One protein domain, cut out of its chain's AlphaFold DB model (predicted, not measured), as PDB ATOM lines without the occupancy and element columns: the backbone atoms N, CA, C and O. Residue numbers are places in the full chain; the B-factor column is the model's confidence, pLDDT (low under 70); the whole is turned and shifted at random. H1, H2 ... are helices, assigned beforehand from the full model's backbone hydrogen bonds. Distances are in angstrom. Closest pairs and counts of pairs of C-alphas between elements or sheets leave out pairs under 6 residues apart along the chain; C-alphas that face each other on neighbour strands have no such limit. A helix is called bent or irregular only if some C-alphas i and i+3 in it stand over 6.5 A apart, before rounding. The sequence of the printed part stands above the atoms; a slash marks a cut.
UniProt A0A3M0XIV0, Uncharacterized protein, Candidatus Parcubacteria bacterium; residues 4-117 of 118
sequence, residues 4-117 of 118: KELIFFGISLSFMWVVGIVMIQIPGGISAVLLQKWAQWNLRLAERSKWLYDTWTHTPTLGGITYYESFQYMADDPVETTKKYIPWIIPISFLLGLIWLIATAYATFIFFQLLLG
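What this domain is: This is residues 4 to 117 of the 118 residues of an uncharacterized protein of Candidatus Parcubacteria bacterium (UniProt A0A3M0XIV0). The long helix H5 crosses a helical hairpin of H1 and H2; H4 packs on H2, H3 sits at the end of H2, and residues 105 to 117 stick out as an arm. The printed part has 114 residues with five named helices, H1 to H5 in chain order, and no named strand: all helix, with mostly crossed packing. It is compact, with a radius of gyration of the C-alphas of 15.3 A and spans of 53 by 34 by 22 A.

How they stand to each other: H5, residues 78 to 115, is irregular, with C-alphas 84 and 87 7.5 A apart and a kink of 83 degrees near residue 85. With residues 89 to 100 alone it touches H1, residues 4 to 25, at a steep tilt of 55 degrees; the closest C-alphas, of Gly 97 and Trp 17, are 4.7 A apart. H1 forms a hairpin with H2, residues 30 to 48, at a shallow tilt of 15 degrees; their closest C-alphas, of Met 23 and Ser 31, are 5.3 A apart. H2 touches H4, residues 67 to 76; the closest C-alphas, of Gln 36 and Ala 75, are 4.6 A apart. H3, residues 50 to 58, touches H2 only at the corner. Every O i to N i+4 pair is within hydrogen-bond range in H1 to H4, and 31 of 34 in H5.

Where its parts are: H1 begins at C-alpha 4 (0.364, -19.589, 21.523); H5, 44.7 A long, ends at C-alpha 115 (-22.462, -23.607, 16.396).

The domain as a whole: The printed part has no cut and no long link; 60 residues are under pLDDT 70.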
ATOM      1  N   LYS A   4      -0.522 -20.135  22.563       60.59
ATOM      2  CA  LYS A   4       0.364 -19.589  21.523       60.59
ATOM      3  C   LYS A   4       1.256 -20.674  20.920       60.59
ATOM      4  O   LYS A   4       1.400 -20.734  19.705       60.59
ATOM      5  N   GLU A   5       1.817 -21.547  21.756       56.12
ATOM      6  CA  GLU A   5       2.630 -22.691  21.314       56.12
ATOM      7  C   GLU A   5       1.804 -23.668  20.476       56.12
ATOM      8  O   GLU A   5       2.299 -24.199  19.488       56.12
ATOM      9  N   LEU A   6       0.530 -23.850  20.829       65.06
ATOM     10  CA  LEU A   6      -0.401 -24.723  20.116       65.06
ATOM     11  C   LEU A   6      -0.729 -24.191  18.710       65.06
ATOM     12  O   LEU A   6      -0.735 -24.953  17.746       65.06
ATOM     13  N   ILE A   7      -0.916 -22.872  18.575       67.25
ATOM     14  CA  ILE A   7      -1.081 -22.208  17.270       67.25
ATOM     15  C   ILE A   7       0.191 -22.344  16.430       67.25
ATOM     16  O   ILE A   7       0.115 -22.723  15.263       67.25
ATOM     17  N   PHE A   8       1.365 -22.074  17.007       60.06
ATOM     18  CA  PHE A   8       2.627 -22.223  16.282       60.06
ATOM     19  C   PHE A   8       2.881 -23.671  15.844       60.06
ATOM     20  O   PHE A   8       3.340 -23.893  14.727       60.06
ATOM     21  N   PHE A   9       2.538 -24.648  16.684       65.69
ATOM     22  CA  PHE A   9       2.613 -26.065  16.346       65.69
ATOM     23  C   PHE A   9       1.693 -26.420  15.169       65.69
ATOM     24  O   PHE A   9       2.136 -27.067  14.220       65.69
ATOM     25  N   GLY A  10       0.453 -25.921  15.169       66.75
ATOM     26  CA  GLY A  10      -0.477 -26.094  14.048       66.75
ATOM     27  C   GLY A  10       0.002 -25.440  12.745       66.75
ATOM     28  O   GLY A  10      -0.145 -26.021  11.667       66.75
ATOM     29  N   ILE A  11       0.634 -24.263  12.823       66.50
ATOM     30  CA  ILE A  11       1.251 -23.598  11.664       66.50
ATOM     31  C   ILE A  11       2.431 -24.424  11.134       66.50
ATOM     32  O   ILE A  11       2.508 -24.655   9.927       66.50
ATOM     33  N   SER A  12       3.309 -24.927  12.009       62.62
ATOM     34  CA  SER A  12       4.429 -25.793  11.613       62.62
ATOM     35  C   SER A  12       3.962 -27.095  10.958       62.62
ATOM     36  O   SER A  12       4.530 -27.487   9.939       62.62
ATOM     37  N   LEU A  13       2.911 -27.738  11.481       69.25
ATOM     38  CA  LEU A  13       2.301 -28.933  10.880       69.25
ATOM     39  C   LEU A  13       1.680 -28.643   9.509       69.25
ATOM     40  O   LEU A  13       1.860 -29.409   8.565       69.25
ATOM     41  N   SER A  14       0.997 -27.506   9.374       66.56
ATOM     42  CA  SER A  14       0.419 -27.082   8.095       66.56
ATOM     43  C   SER A  14       1.511 -26.802   7.057       66.56
ATOM     44  O   SER A  14       1.407 -27.231   5.910       66.56
ATOM     45  N   PHE A  15       2.601 -26.141   7.462       65.44
ATOM     46  CA  PHE A  15       3.745 -25.882   6.589       65.44
ATOM     47  C   PHE A  15       4.486 -27.172   6.213       65.44
ATOM     48  O   PHE A  15       4.879 -27.335   5.062       65.44
ATOM     49  N   MET A  16       4.608 -28.122   7.147       66.19
ATOM     50  CA  MET A  16       5.167 -29.459   6.910       66.19
ATOM     51  C   MET A  16       4.392 -30.224   5.833       66.19
ATOM     52  O   MET A  16       4.999 -30.843   4.960       66.19
ATOM     53  N   TRP A  17       3.060 -30.145   5.855       66.69
ATOM     54  CA  TRP A  17       2.222 -30.778   4.839       66.69
ATOM     55  C   TRP A  17       2.412 -30.140   3.458       66.69
ATOM     56  O   TRP A  17       2.579 -30.852   2.468       66.69
ATOM     57  N   VAL A  18       2.477 -28.805   3.393       65.50
ATOM     58  CA  VAL A  18       2.756 -28.076   2.143       65.50
ATOM     59  C   VAL A  18       4.134 -28.440   1.592       65.50
ATOM     60  O   VAL A  18       4.244 -28.752   0.409       65.50
ATOM     61  N   VAL A  19       5.178 -28.472   2.428       63.91
ATOM     62  CA  VAL A  19       6.522 -28.902   2.003       63.91
ATOM     63  C   VAL A  19       6.493 -30.348   1.501       63.91
ATOM     64  O   VAL A  19       7.024 -30.614   0.426       63.91
ATOM     65  N   GLY A  20       5.814 -31.258   2.207       63.66
ATOM     66  CA  GLY A  20       5.653 -32.653   1.787       63.66
ATOM     67  C   GLY A  20       5.006 -32.801   0.405       63.66
ATOM     68  O   GLY A  20       5.511 -33.550  -0.427       63.66
ATOM     69  N   ILE A  21       3.939 -32.047   0.118       64.56
ATOM     70  CA  ILE A  21       3.285 -32.043  -1.204       64.56
ATOM     71  C   ILE A  21       4.195 -31.451  -2.277       64.56
ATOM     72  O   ILE A  21       4.337 -32.025  -3.358       64.56
ATOM     73  N   VAL A  22       4.828 -30.314  -1.990       62.19
ATOM     74  CA  VAL A  22       5.688 -29.624  -2.959       62.19
ATOM     75  C   VAL A  22       6.905 -30.479  -3.320       62.19
ATOM     76  O   VAL A  22       7.318 -30.495  -4.477       62.19
ATOM     77  N   MET A  23       7.434 -31.261  -2.374       60.91
ATOM     78  CA  MET A  23       8.515 -32.215  -2.633       60.91
ATOM     79  C   MET A  23       8.126 -33.369  -3.560       60.91
ATOM     80  O   MET A  23       8.983 -33.861  -4.289       60.91
ATOM     81  N   ILE A  24       6.858 -33.794  -3.555       61.69
ATOM     82  CA  ILE A  24       6.356 -34.819  -4.484       61.69
ATOM     83  C   ILE A  24       6.242 -34.246  -5.906       61.69
ATOM     84  O   ILE A  24       6.456 -34.965  -6.878       61.69
ATOM     85  N   GLN A  25       5.909 -32.957  -6.035       56.03
ATOM     86  CA  GLN A  25       5.581 -32.339  -7.324       56.03
ATOM     87  C   GLN A  25       6.748 -31.608  -8.005       56.03
ATOM     88  O   GLN A  25       6.679 -31.378  -9.212       56.03
ATOM     89  N   ILE A  26       7.814 -31.238  -7.282       57.94
ATOM     90  CA  ILE A  26       8.903 -30.407  -7.823       57.94
ATOM     91  C   ILE A  26      10.281 -31.044  -7.556       57.94
ATOM     92  O   ILE A  26      10.735 -31.066  -6.409       57.94
ATOM     93  N   PRO A  27      11.000 -31.521  -8.592       56.16
ATOM     94  CA  PRO A  27      12.308 -32.139  -8.407       56.16
ATOM     95  C   PRO A  27      13.444 -31.121  -8.192       56.16
ATOM     96  O   PRO A  27      13.514 -30.065  -8.822       56.16
ATOM     97  N   GLY A  28      14.404 -31.506  -7.343       58.72
ATOM     98  CA  GLY A  28      15.793 -31.034  -7.388       58.72
ATOM     99  C   GLY A  28      16.171 -29.905  -6.424       58.72
ATOM    100  O   GLY A  28      16.853 -30.161  -5.436       58.72
ATOM    101  N   GLY A  29      15.818 -28.654  -6.742       59.56
ATOM    102  CA  GLY A  29      16.400 -27.469  -6.079       59.56
ATOM    103  C   GLY A  29      15.468 -26.716  -5.125       59.56
ATOM    104  O   GLY A  29      15.874 -26.322  -4.033       59.56
ATOM    105  N   ILE A  30      14.202 -26.537  -5.512       64.88
ATOM    106  CA  ILE A  30      13.204 -25.808  -4.706       64.88
ATOM    107  C   ILE A  30      12.859 -26.593  -3.433       64.88
ATOM    108  O   ILE A  30      12.678 -26.010  -2.365       64.88
ATOM    109  N   SER A  31      12.841 -27.921  -3.534       67.75
ATOM    110  CA  SER A  31      12.618 -28.838  -2.421       67.75
ATOM    111  C   SER A  31      13.667 -28.667  -1.315       67.75
ATOM    112  O   SER A  31      13.291 -28.535  -0.154       67.75
ATOM    113  N   ALA A  32      14.955 -28.570  -1.655       71.00
ATOM    114  CA  ALA A  32      16.033 -28.384  -0.681       71.00
ATOM    115  C   ALA A  32      15.900 -27.056   0.089       71.00
ATOM    116  O   ALA A  32      16.002 -27.034   1.315       71.00
ATOM    117  N   VAL A  33      15.595 -25.954  -0.607       74.25
ATOM    118  CA  VAL A  33      15.391 -24.638   0.027       74.25
ATOM    119  C   VAL A  33      14.175 -24.652   0.956       74.25
ATOM    120  O   VAL A  33      14.233 -24.123   2.066       74.25
ATOM    121  N   LEU A  34      13.072 -25.276   0.533       73.69
ATOM    122  CA  LEU A  34      11.873 -25.410   1.362       73.69
ATOM    123  C   LEU A  34      12.116 -26.297   2.584       73.69
ATOM    124  O   LEU A  34      11.679 -25.937   3.677       73.69
ATOM    125  N   LEU A  35      12.857 -27.399   2.426       74.19
ATOM    126  CA  LEU A  35      13.259 -28.266   3.534       74.19
ATOM    127  C   LEU A  35      14.085 -27.489   4.557       74.19
ATOM    128  O   LEU A  35      13.792 -27.546   5.748       74.19
ATOM    129  N   GLN A  36      15.060 -26.711   4.084       80.25
ATOM    130  CA  GLN A  36      15.915 -25.893   4.937       80.25
ATOM    131  C   GLN A  36      15.094 -24.878   5.735       80.25
ATOM    132  O   GLN A  36      15.252 -24.746   6.949       80.25
ATOM    133  N   LYS A  37      14.180 -24.160   5.066       81.31
ATOM    134  CA  LYS A  37      13.312 -23.170   5.719       81.31
ATOM    135  C   LYS A  37      12.383 -23.815   6.739       81.31
ATOM    136  O   LYS A  37      12.222 -23.272   7.829       81.31
ATOM    137  N   TRP A  38      11.806 -24.967   6.408       76.50
ATOM    138  CA  TRP A  38      10.971 -25.733   7.327       76.50
ATOM    139  C   TRP A  38      11.765 -26.207   8.548       76.50
ATOM    140  O   TRP A  38      11.334 -25.983   9.678       76.50
ATOM    141  N   ALA A  39      12.950 -26.778   8.347       80.12
ATOM    142  CA  ALA A  39      13.817 -27.231   9.425       80.12
ATOM    143  C   ALA A  39      14.217 -26.077  10.362       80.12
ATOM    144  O   ALA A  39      14.007 -26.156  11.570       80.12
ATOM    145  N   GLN A  40      14.654 -24.942   9.805       84.12
ATOM    146  CA  GLN A  40      14.962 -23.725  10.570       84.12
ATOM    147  C   GLN A  40      13.761 -23.174  11.347       84.12
ATOM    148  O   GLN A  40      13.933 -22.504  12.370       84.12
ATOM    149  N   TRP A  41      12.544 -23.372  10.842       80.81
ATOM    150  CA  TRP A  41      11.344 -22.922  11.534       80.81
ATOM    151  C   TRP A  41      11.003 -23.835  12.709       80.81
ATOM    152  O   TRP A  41      10.692 -23.340  13.790       80.81
ATOM    153  N   ASN A  42      11.140 -25.150  12.527       76.38
ATOM    154  CA  ASN A  42      10.938 -26.134  13.587       76.38
ATOM    155  C   ASN A  42      11.979 -26.007  14.697       76.38
ATOM    156  O   ASN A  42      11.596 -26.018  15.860       76.38
ATOM    157  N   LEU A  43      13.253 -25.784  14.371       84.31
ATOM    158  CA  LEU A  43      14.285 -25.524  15.382       84.31
ATOM    159  C   LEU A  43      13.927 -24.305  16.240       84.31
ATOM    160  O   LEU A  43      13.852 -24.408  17.461       84.31
ATOM    161  N   ARG A  44      13.566 -23.183  15.605       84.31
ATOM    162  CA  ARG A  44      13.109 -21.978  16.320       84.31
ATOM    163  C   ARG A  44      11.844 -22.210  17.143       84.31
ATOM    164  O   ARG A  44      11.642 -21.548  18.159       84.31
ATOM    165  N   LEU A  45      10.958 -23.096  16.693       77.31
ATOM    166  CA  LEU A  45       9.760 -23.461  17.440       77.31
ATOM    167  C   LEU A  45      10.104 -24.312  18.668       77.31
ATOM    168  O   LEU A  45       9.581 -24.047  19.750       77.31
ATOM    169  N   ALA A  46      10.995 -25.290  18.509       79.62
ATOM    170  CA  ALA A  46      11.492 -26.119  19.594       79.62
ATOM    171  C   ALA A  46      12.174 -25.251  20.658       79.62
ATOM    172  O   ALA A  46      11.770 -25.285  21.812       79.62
ATOM    173  N   GLU A  47      13.089 -24.362  20.269       85.12
ATOM    174  CA  GLU A  47      13.756 -23.414  21.181       85.12
ATOM    175  C   GLU A  47      12.773 -22.530  21.970       85.12
ATOM    176  O   GLU A  47      13.059 -22.108  23.091       85.12
ATOM    177  N   ARG A  48      11.593 -22.246  21.406       80.06
ATOM    178  CA  ARG A  48      10.545 -21.433  22.046       80.06
ATOM    179  C   ARG A  48       9.569 -22.236  22.902       80.06
ATOM    180  O   ARG A  48       8.808 -21.634  23.657       80.06
ATOM    181  N   SER A  49       9.557 -23.560  22.792       76.31
ATOM    182  CA  SER A  49       8.656 -24.435  23.537       76.31
ATOM    183  C   SER A  49       9.456 -25.530  24.225       76.31
ATOM    184  O   SER A  49       9.859 -26.507  23.603       76.31
ATOM    185  N   LYS A  50       9.618 -25.400  25.548       78.19
ATOM    186  CA  LYS A  50      10.352 -26.373  26.372       78.19
ATOM    187  C   LYS A  50       9.878 -27.811  26.141       78.19
ATOM    188  O   LYS A  50      10.693 -28.714  26.038       78.19
ATOM    189  N   TRP A  51       8.566 -28.013  26.015       78.38
ATOM    190  CA  TRP A  51       8.003 -29.335  25.748       78.38
ATOM    191  C   TRP A  51       8.413 -29.883  24.375       78.38
ATOM    192  O   TRP A  51       8.786 -31.051  24.287       78.38
ATOM    193  N   LEU A  52       8.375 -29.060  23.317       71.38
ATOM    194  CA  LEU A  52       8.815 -29.485  21.983       71.38
ATOM    195  C   LEU A  52      10.313 -29.763  21.961       71.38
ATOM    196  O   LEU A  52      10.712 -30.791  21.428       71.38
ATOM    197  N   TYR A  53      11.117 -28.890  22.571       82.12
ATOM    198  CA  TYR A  53      12.554 -29.097  22.711       82.12
ATOM    199  C   TYR A  53      12.854 -30.429  23.400       82.12
ATOM    200  O   TYR A  53      13.445 -31.304  22.777       82.12
ATOM    201  N   ASP A  54      12.350 -30.625  24.624       79.06
ATOM    202  CA  ASP A  54      12.589 -31.843  25.403       79.06
ATOM    203  C   ASP A  54      12.098 -33.086  24.647       79.06
ATOM    204  O   ASP A  54      12.781 -34.106  24.606       79.06
ATOM    205  N   THR A  55      10.936 -33.017  23.997       74.88
ATOM    206  CA  THR A  55      10.413 -34.154  23.228       74.88
ATOM    207  C   THR A  55      11.314 -34.469  22.036       74.88
ATOM    208  O   THR A  55      11.659 -35.627  21.806       74.88
ATOM    209  N   TRP A  56      11.718 -33.463  21.264       79.62
ATOM    210  CA  TRP A  56      12.443 -33.665  20.010       79.62
ATOM    211  C   TRP A  56      13.925 -33.977  20.192       79.62
ATOM    212  O   TRP A  56      14.488 -34.633  19.318       79.62
ATOM    213  N   THR A  57      14.544 -33.572  21.304       85.44
ATOM    214  CA  THR A  57      15.929 -33.942  21.643       85.44
ATOM    215  C   THR A  57      16.048 -35.331  22.264       85.44
ATOM    216  O   THR A  57      17.148 -35.862  22.331       85.44
ATOM    217  N   HIS A  58      14.950 -35.931  22.736       81.12
ATOM    218  CA  HIS A  58      14.978 -37.258  23.374       81.12
ATOM    219  C   HIS A  58      14.256 -38.341  22.572       81.12
ATOM    220  O   HIS A  58      14.464 -39.525  22.822       81.12
ATOM    221  N   THR A  59      13.414 -37.966  21.606       68.81
ATOM    222  CA  THR A  59      12.708 -38.941  20.773       68.81
ATOM    223  C   THR A  59      13.559 -39.297  19.551       68.81
ATOM    224  O   THR A  59      13.808 -38.423  18.713       68.81
ATOM    225  N   PRO A  60      13.996 -40.561  19.408       68.50
ATOM    226  CA  PRO A  60      14.722 -41.005  18.230       68.50
ATOM    227  C   PRO A  60      13.792 -41.100  17.013       68.50
ATOM    228  O   PRO A  60      12.633 -41.507  17.101       68.50
ATOM    229  N   THR A  61      14.326 -40.737  15.855       67.69
ATOM    230  CA  THR A  61      13.746 -41.032  14.543       67.69
ATOM    231  C   THR A  61      14.018 -42.489  14.161       67.69
ATOM    232  O   THR A  61      14.861 -43.163  14.753       67.69
ATOM    233  N   LEU A  62      13.371 -42.967  13.093       55.81
ATOM    234  CA  LEU A  62      13.652 -44.289  12.509       55.81
ATOM    235  C   LEU A  62      15.111 -44.451  12.029       55.81
ATOM    236  O   LEU A  62      15.564 -45.573  11.835       55.81
ATOM    237  N   GLY A  63      15.846 -43.347  11.853       62.06
ATOM    238  CA  GLY A  63      17.257 -43.338  11.460       62.06
ATOM    239  C   GLY A  63      18.252 -43.364  12.626       62.06
ATOM    240  O   GLY A  63      19.446 -43.214  12.383       62.06
ATOM    241  N   GLY A  64      17.791 -43.502  13.874       71.56
ATOM    242  CA  GLY A  64      18.651 -43.595  15.063       71.56
ATOM    243  C   GLY A  64      19.181 -42.261  15.609       71.56
ATOM    244  O   GLY A  64      19.752 -42.252  16.694       71.56
ATOM    245  N   ILE A  65      18.957 -41.145  14.907       78.50
ATOM    246  CA  ILE A  65      19.199 -39.774  15.398       78.50
ATOM    247  C   ILE A  65      17.912 -39.173  15.960       78.50
ATOM    248  O   ILE A  65      16.820 -39.616  15.599       78.50
ATOM    249  N   THR A  66      18.005 -38.147  16.795       82.00
ATOM    250  CA  THR A  66      16.828 -37.461  17.352       82.00
ATOM    251  C   THR A  66      16.119 -36.592  16.307       82.00
ATOM    252  O   THR A  66      16.687 -36.241  15.267       82.00
ATOM    253  N   TYR A  67      14.855 -36.230  16.555       73.44
ATOM    254  CA  TYR A  67      14.134 -35.305  15.667       73.44
ATOM    255  C   TYR A  67      14.824 -33.942  15.588       73.44
ATOM    256  O   TYR A  67      14.917 -33.368  14.505       73.44
ATOM    257  N   TYR A  68      15.337 -33.442  16.714       82.25
ATOM    258  CA  TYR A  68      16.041 -32.166  16.766       82.25
ATOM    259  C   TYR A  68      17.313 -32.175  15.904       82.25
ATOM    260  O   TYR A  68      17.483 -31.296  15.062       82.25
ATOM    261  N   GLU A  69      18.152 -33.207  16.036       82.00
ATOM    262  CA  GLU A  69      19.352 -33.373  15.200       82.00
ATOM    263  C   GLU A  69      18.996 -33.509  13.719       82.00
ATOM    264  O   GLU A  69      19.644 -32.915  12.864       82.00
ATOM    265  N   SER A  70      17.922 -34.236  13.399       78.50
ATOM    266  CA  SER A  70      17.425 -34.362  12.025       78.50
ATOM    267  C   SER A  70      17.094 -32.995  11.410       78.50
ATOM    268  O   SER A  70      17.489 -32.707  10.279       78.50
ATOM    269  N   PHE A  71      16.443 -32.108  12.169       81.31
ATOM    270  CA  PHE A  71      16.192 -30.737  11.725       81.31
ATOM    271  C   PHE A  71      17.473 -29.903  11.612       81.31
ATOM    272  O   PHE A  71      17.574 -29.099  10.687       81.31
ATOM    273  N   GLN A  72      18.461 -30.089  12.489       85.25
ATOM    274  CA  GLN A  72      19.760 -29.421  12.346       85.25
ATOM    275  C   GLN A  72      20.459 -29.839  11.048       85.25
ATOM    276  O   GLN A  72      20.795 -28.977  10.241       85.25
ATOM    277  N   TYR A  73      20.540 -31.141  10.757       80.62
ATOM    278  CA  TYR A  73      21.121 -31.630   9.502       80.62
ATOM    279  C   TYR A  73      20.404 -31.077   8.263       80.62
ATOM    280  O   TYR A  73      21.052 -30.652   7.307       80.62
ATOM    281  N   MET A  74      19.069 -31.011   8.288       78.19
ATOM    282  CA  MET A  74      18.287 -30.414   7.197       78.19
ATOM    283  C   MET A  74      18.507 -28.904   7.043       78.19
ATOM    284  O   MET A  74      18.366 -28.380   5.936       78.19
ATOM    285  N   ALA A  75      18.801 -28.193   8.132       83.06
ATOM    286  CA  ALA A  75      19.071 -26.761   8.111       83.06
ATOM    287  C   ALA A  75      20.492 -26.443   7.610       83.06
ATOM    288  O   ALA A  75      20.662 -25.447   6.898       83.06
ATOM    289  N   ASP A  76      21.468 -27.286   7.955       82.38
ATOM    290  CA  ASP A  76      22.892 -27.067   7.687       82.38
ATOM    291  C   ASP A  76      23.322 -27.576   6.304       82.38
ATOM    292  O   ASP A  76      24.023 -26.864   5.584       82.38
ATOM    293  N   ASP A  77      22.847 -28.755   5.885       77.06
ATOM    294  CA  ASP A  77      23.103 -29.301   4.547       77.06
ATOM    295  C   ASP A  77      21.818 -29.837   3.898       77.06
ATOM    296  O   ASP A  77      21.549 -31.047   3.873       77.06
ATOM    297  N   PRO A  78      20.984 -28.947   3.337       69.31
ATOM    298  CA  PRO A  78      19.726 -29.356   2.741       69.31
ATOM    299  C   PRO A  78      19.916 -30.205   1.482       69.31
ATOM    300  O   PRO A  78      19.032 -30.996   1.176       69.31
ATOM    301  N   VAL A  79      21.022 -30.094   0.737       66.75
ATOM    302  CA  VAL A  79      21.188 -30.797  -0.551       66.75
ATOM    303  C   VAL A  79      21.577 -32.256  -0.331       66.75
ATOM    304  O   VAL A  79      20.990 -33.149  -0.953       66.75
ATOM    305  N   GLU A  80      22.529 -32.517   0.564       68.19
ATOM    306  CA  GLU A  80      22.925 -33.880   0.920       68.19
ATOM    307  C   GLU A  80      21.808 -34.589   1.701       68.19
ATOM    308  O   GLU A  80      21.445 -35.731   1.393       68.19
ATOM    309  N   THR A  81      21.162 -33.876   2.627       64.12
ATOM    310  CA  THR A  81      20.066 -34.416   3.444       64.12
ATOM    311  C   THR A  81      18.829 -34.743   2.605       64.12
ATOM    312  O   THR A  81      18.218 -35.796   2.783       64.12
ATOM    313  N   THR A  82      18.498 -33.906   1.619       63.22
ATOM    314  CA  THR A  82      17.426 -34.180   0.650       63.22
ATOM    315  C   THR A  82      17.734 -35.465  -0.129       63.22
ATOM    316  O   THR A  82      16.899 -36.359  -0.176       63.22
ATOM    317  N   LYS A  83      18.955 -35.671  -0.641       65.06
ATOM    318  CA  LYS A  83      19.306 -36.913  -1.364       65.06
ATOM    319  C   LYS A  83      19.241 -38.173  -0.497       65.06
ATOM    320  O   LYS A  83      18.801 -39.217  -0.970       65.06
ATOM    321  N   LYS A  84      19.689 -38.083   0.756       65.19
ATOM    322  CA  LYS A  84      19.813 -39.234   1.659       65.19
ATOM    323  C   LYS A  84      18.502 -39.596   2.358       65.19
ATOM    324  O   LYS A  84      18.229 -40.774   2.576       65.19
ATOM    325  N   TYR A  85      17.682 -38.599   2.687       58.56
ATOM    326  CA  TYR A  85      16.515 -38.774   3.550       58.56
ATOM    327  C   TYR A  85      15.174 -38.451   2.882       58.56
ATOM    328  O   TYR A  85      14.157 -38.787   3.481       58.56
ATOM    329  N   ILE A  86      15.124 -37.915   1.645       60.94
ATOM    330  CA  ILE A  86      13.875 -37.796   0.851       60.94
ATOM    331  C   ILE A  86      12.988 -39.048   0.964       60.94
ATOM    332  O   ILE A  86      11.797 -38.886   1.242       60.94
ATOM    333  N   PRO A  87      13.518 -40.283   0.797       61.84
ATOM    334  CA  PRO A  87      12.678 -41.479   0.781       61.84
ATOM    335  C   PRO A  87      11.938 -41.719   2.101       61.84
ATOM    336  O   PRO A  87      10.901 -42.371   2.106       61.84
ATOM    337  N   TRP A  88      12.452 -41.176   3.207       59.62
ATOM    338  CA  TRP A  88      11.889 -41.315   4.551       59.62
ATOM    339  C   TRP A  88      11.094 -40.075   4.975       59.62
ATOM    340  O   TRP A  88      10.027 -40.189   5.577       59.62
ATOM    341  N   ILE A  89      11.583 -38.883   4.622       58.31
ATOM    342  CA  ILE A  89      10.970 -37.591   4.947       58.31
ATOM    343  C   ILE A  89       9.626 -37.432   4.241       58.31
ATOM    344  O   ILE A  89       8.684 -36.952   4.867       58.31
ATOM    345  N   ILE A  90       9.506 -37.848   2.976       59.91
ATOM    346  CA  ILE A  90       8.247 -37.749   2.224       59.91
ATOM    347  C   ILE A  90       7.122 -38.549   2.902       59.91
ATOM    348  O   ILE A  90       6.106 -37.937   3.235       59.91
ATOM    349  N   PRO A  91       7.266 -39.864   3.174       58.81
ATOM    350  CA  PRO A  91       6.207 -40.623   3.832       58.81
ATOM    351  C   PRO A  91       5.886 -40.098   5.232       58.81
ATOM    352  O   PRO A  91       4.711 -39.996   5.567       58.81
ATOM    353  N   ILE A  92       6.882 -39.696   6.032       63.06
ATOM    354  CA  ILE A  92       6.645 -39.146   7.379       63.06
ATOM    355  C   ILE A  92       5.896 -37.808   7.313       63.06
ATOM    356  O   ILE A  92       4.932 -37.602   8.050       63.06
ATOM    357  N   SER A  93       6.292 -36.915   6.406       58.31
ATOM    358  CA  SER A  93       5.648 -35.608   6.214       58.31
ATOM    359  C   SER A  93       4.231 -35.743   5.671       58.31
ATOM    360  O   SER A  93       3.327 -35.026   6.103       58.31
ATOM    361  N   PHE A  94       4.013 -36.711   4.782       60.66
ATOM    362  CA  PHE A  94       2.689 -37.049   4.280       60.66
ATOM    363  C   PHE A  94       1.797 -37.627   5.384       60.66
ATOM    364  O   PHE A  94       0.663 -37.186   5.543       60.66
ATOM    365  N   LEU A  95       2.310 -38.564   6.188       63.22
ATOM    366  CA  LEU A  95       1.557 -39.222   7.257       63.22
ATOM    367  C   LEU A  95       1.192 -38.240   8.379       63.22
ATOM    368  O   LEU A  95       0.040 -38.191   8.802       63.22
ATOM    369  N   LEU A  96       2.141 -37.405   8.812       62.06
ATOM    370  CA  LEU A  96       1.900 -36.379   9.830       62.06
ATOM    371  C   LEU A  96       0.936 -35.300   9.344       62.06
ATOM    372  O   LEU A  96       0.061 -34.875  10.098       62.06
ATOM    373  N   GLY A  97       1.037 -34.886   8.082       62.31
ATOM    374  CA  GLY A  97       0.088 -33.924   7.545       62.31
ATOM    375  C   GLY A  97      -1.291 -34.523   7.224       62.31
ATOM    376  O   GLY A  97      -2.288 -33.821   7.358       62.31
ATOM    377  N   LEU A  98      -1.396 -35.825   6.925       64.00
ATOM    378  CA  LEU A  98      -2.681 -36.533   6.865       64.00
ATOM    379  C   LEU A  98      -3.344 -36.596   8.250       64.00
ATOM    380  O   LEU A  98      -4.524 -36.278   8.378       64.00
ATOM    381  N   ILE A  99      -2.582 -36.942   9.294       66.94
ATOM    382  CA  ILE A  99      -3.055 -36.919  10.689       66.94
ATOM    383  C   ILE A  99      -3.528 -35.508  11.067       66.94
ATOM    384  O   ILE A  99      -4.582 -35.353  11.682       66.94
ATOM    385  N   TRP A 100      -2.794 -34.473  10.655       69.06
ATOM    386  CA  TRP A 100      -3.172 -33.078  10.878       69.06
ATOM    387  C   TRP A 100      -4.453 -32.670  10.140       69.06
ATOM    388  O   TRP A 100      -5.314 -32.021  10.734       69.06
ATOM    389  N   LEU A 101      -4.626 -33.073   8.879       69.50
ATOM    390  CA  LEU A 101      -5.869 -32.844   8.134       69.50
ATOM    391  C   LEU A 101      -7.071 -33.507   8.807       69.50
ATOM    392  O   LEU A 101      -8.128 -32.895   8.921       69.50
ATOM    393  N   ILE A 102      -6.908 -34.738   9.298       71.31
ATOM    394  CA  ILE A 102      -7.965 -35.446  10.031       71.31
ATOM    395  C   ILE A 102      -8.292 -34.706  11.332       71.31
ATOM    396  O   ILE A 102      -9.462 -34.465  11.627       71.31
ATOM    397  N   ALA A 103      -7.272 -34.289  12.089       69.56
ATOM    398  CA  ALA A 103      -7.455 -33.552  13.336       69.56
ATOM    399  C   ALA A 103      -8.148 -32.196  13.117       69.56
ATOM    400  O   ALA A 103      -9.061 -31.839  13.861       69.56
ATOM    401  N   THR A 104      -7.759 -31.453  12.079       72.31
ATOM    402  CA  THR A 104      -8.366 -30.156  11.735       72.31
ATOM    403  C   THR A 104      -9.781 -30.305  11.190       72.31
ATOM    404  O   THR A 104     -10.659 -29.540  11.593       72.31
ATOM    405  N   ALA A 105     -10.050 -31.311  10.354       69.25
ATOM    406  CA  ALA A 105     -11.401 -31.628   9.897       69.25
ATOM    407  C   ALA A 105     -12.317 -32.006  11.071       69.25
ATOM    408  O   ALA A 105     -13.441 -31.514  11.158       69.25
ATOM    409  N   TYR A 106     -11.821 -32.810  12.015       72.12
ATOM    410  CA  TYR A 106     -12.569 -33.206  13.208       72.12
ATOM    411  C   TYR A 106     -12.840 -32.026  14.152       72.12
ATOM    412  O   TYR A 106     -13.971 -31.839  14.597       72.12
ATOM    413  N   ALA A 107     -11.839 -31.178  14.405       72.62
ATOM    414  CA  ALA A 107     -12.018 -29.959  15.192       72.62
ATOM    415  C   ALA A 107     -13.036 -29.006  14.541       72.62
ATOM    416  O   ALA A 107     -13.897 -28.455  15.226       72.62
ATOM    417  N   THR A 108     -12.980 -28.864  13.214       76.44
ATOM    418  CA  THR A 108     -13.936 -28.067  12.434       76.44
ATOM    419  C   THR A 108     -15.346 -28.647  12.535       76.44
ATOM    420  O   THR A 108     -16.298 -27.909  12.772       76.44
ATOM    421  N   PHE A 109     -15.492 -29.969  12.430       77.56
ATOM    422  CA  PHE A 109     -16.770 -30.656  12.604       77.56
ATOM    423  C   PHE A 109     -17.376 -30.414  13.993       77.56
ATOM    424  O   PHE A 109     -18.537 -30.019  14.078       77.56
ATOM    425  N   ILE A 110     -16.599 -30.583  15.074       79.44
ATOM    426  CA  ILE A 110     -17.054 -30.291  16.446       79.44
ATOM    427  C   ILE A 110     -17.483 -28.829  16.571       79.44
ATOM    428  O   ILE A 110     -18.536 -28.541  17.135       79.44
ATOM    429  N   PHE A 111     -16.690 -27.903  16.032       81.12
ATOM    430  CA  PHE A 111     -17.018 -26.482  16.058       81.12
ATOM    431  C   PHE A 111     -18.366 -26.201  15.384       81.12
ATOM    432  O   PHE A 111     -19.203 -25.532  15.979       81.12
ATOM    433  N   PHE A 112     -18.626 -26.763  14.198       78.50
ATOM    434  CA  PHE A 112     -19.918 -26.610  13.521       78.50
ATOM    435  C   PHE A 112     -21.079 -27.280  14.261       78.50
ATOM    436  O   PHE A 112     -22.162 -26.705  14.288       78.50
ATOM    437  N   GLN A 113     -20.871 -28.441  14.891       83.31
ATOM    438  CA  GLN A 113     -21.884 -29.076  15.748       83.31
ATOM    439  C   GLN A 113     -22.277 -28.166  16.919       83.31
ATOM    440  O   GLN A 113     -23.456 -27.971  17.190       83.31
ATOM    441  N   LEU A 114     -21.293 -27.543  17.572       84.81
ATOM    442  CA  LEU A 114     -21.536 -26.595  18.662       84.81
ATOM    443  C   LEU A 114     -22.221 -25.304  18.184       84.81
ATOM    444  O   LEU A 114     -22.997 -24.713  18.928       84.81
ATOM    445  N   LEU A 115     -21.940 -24.860  16.955       80.12
ATOM    446  CA  LEU A 115     -22.462 -23.607  16.396       80.12
ATOM    447  C   LEU A 115     -23.877 -23.746  15.822       80.12
ATOM    448  O   LEU A 115     -24.658 -22.800  15.881       80.12
ATOM    449  N   LEU A 116     -24.211 -24.919  15.278       81.94
ATOM    450  CA  LEU A 116     -25.531 -25.230  14.718       81.94
ATOM    451  C   LEU A 116     -26.535 -25.734  15.768       81.94
ATOM    452  O   LEU A 116     -27.684 -25.991  15.420       81.94
ATOM    453  N   GLY A 117     -26.120 -25.804  17.035       54.78
ATOM    454  CA  GLY A 117     -26.961 -26.210  18.154       54.78
ATOM    455  C   GLY A 117     -27.017 -27.726  18.303       54.78
ATOM    456  O   GLY A 117     -27.825 -28.395  17.661       54.78
TER     457      GLY A 117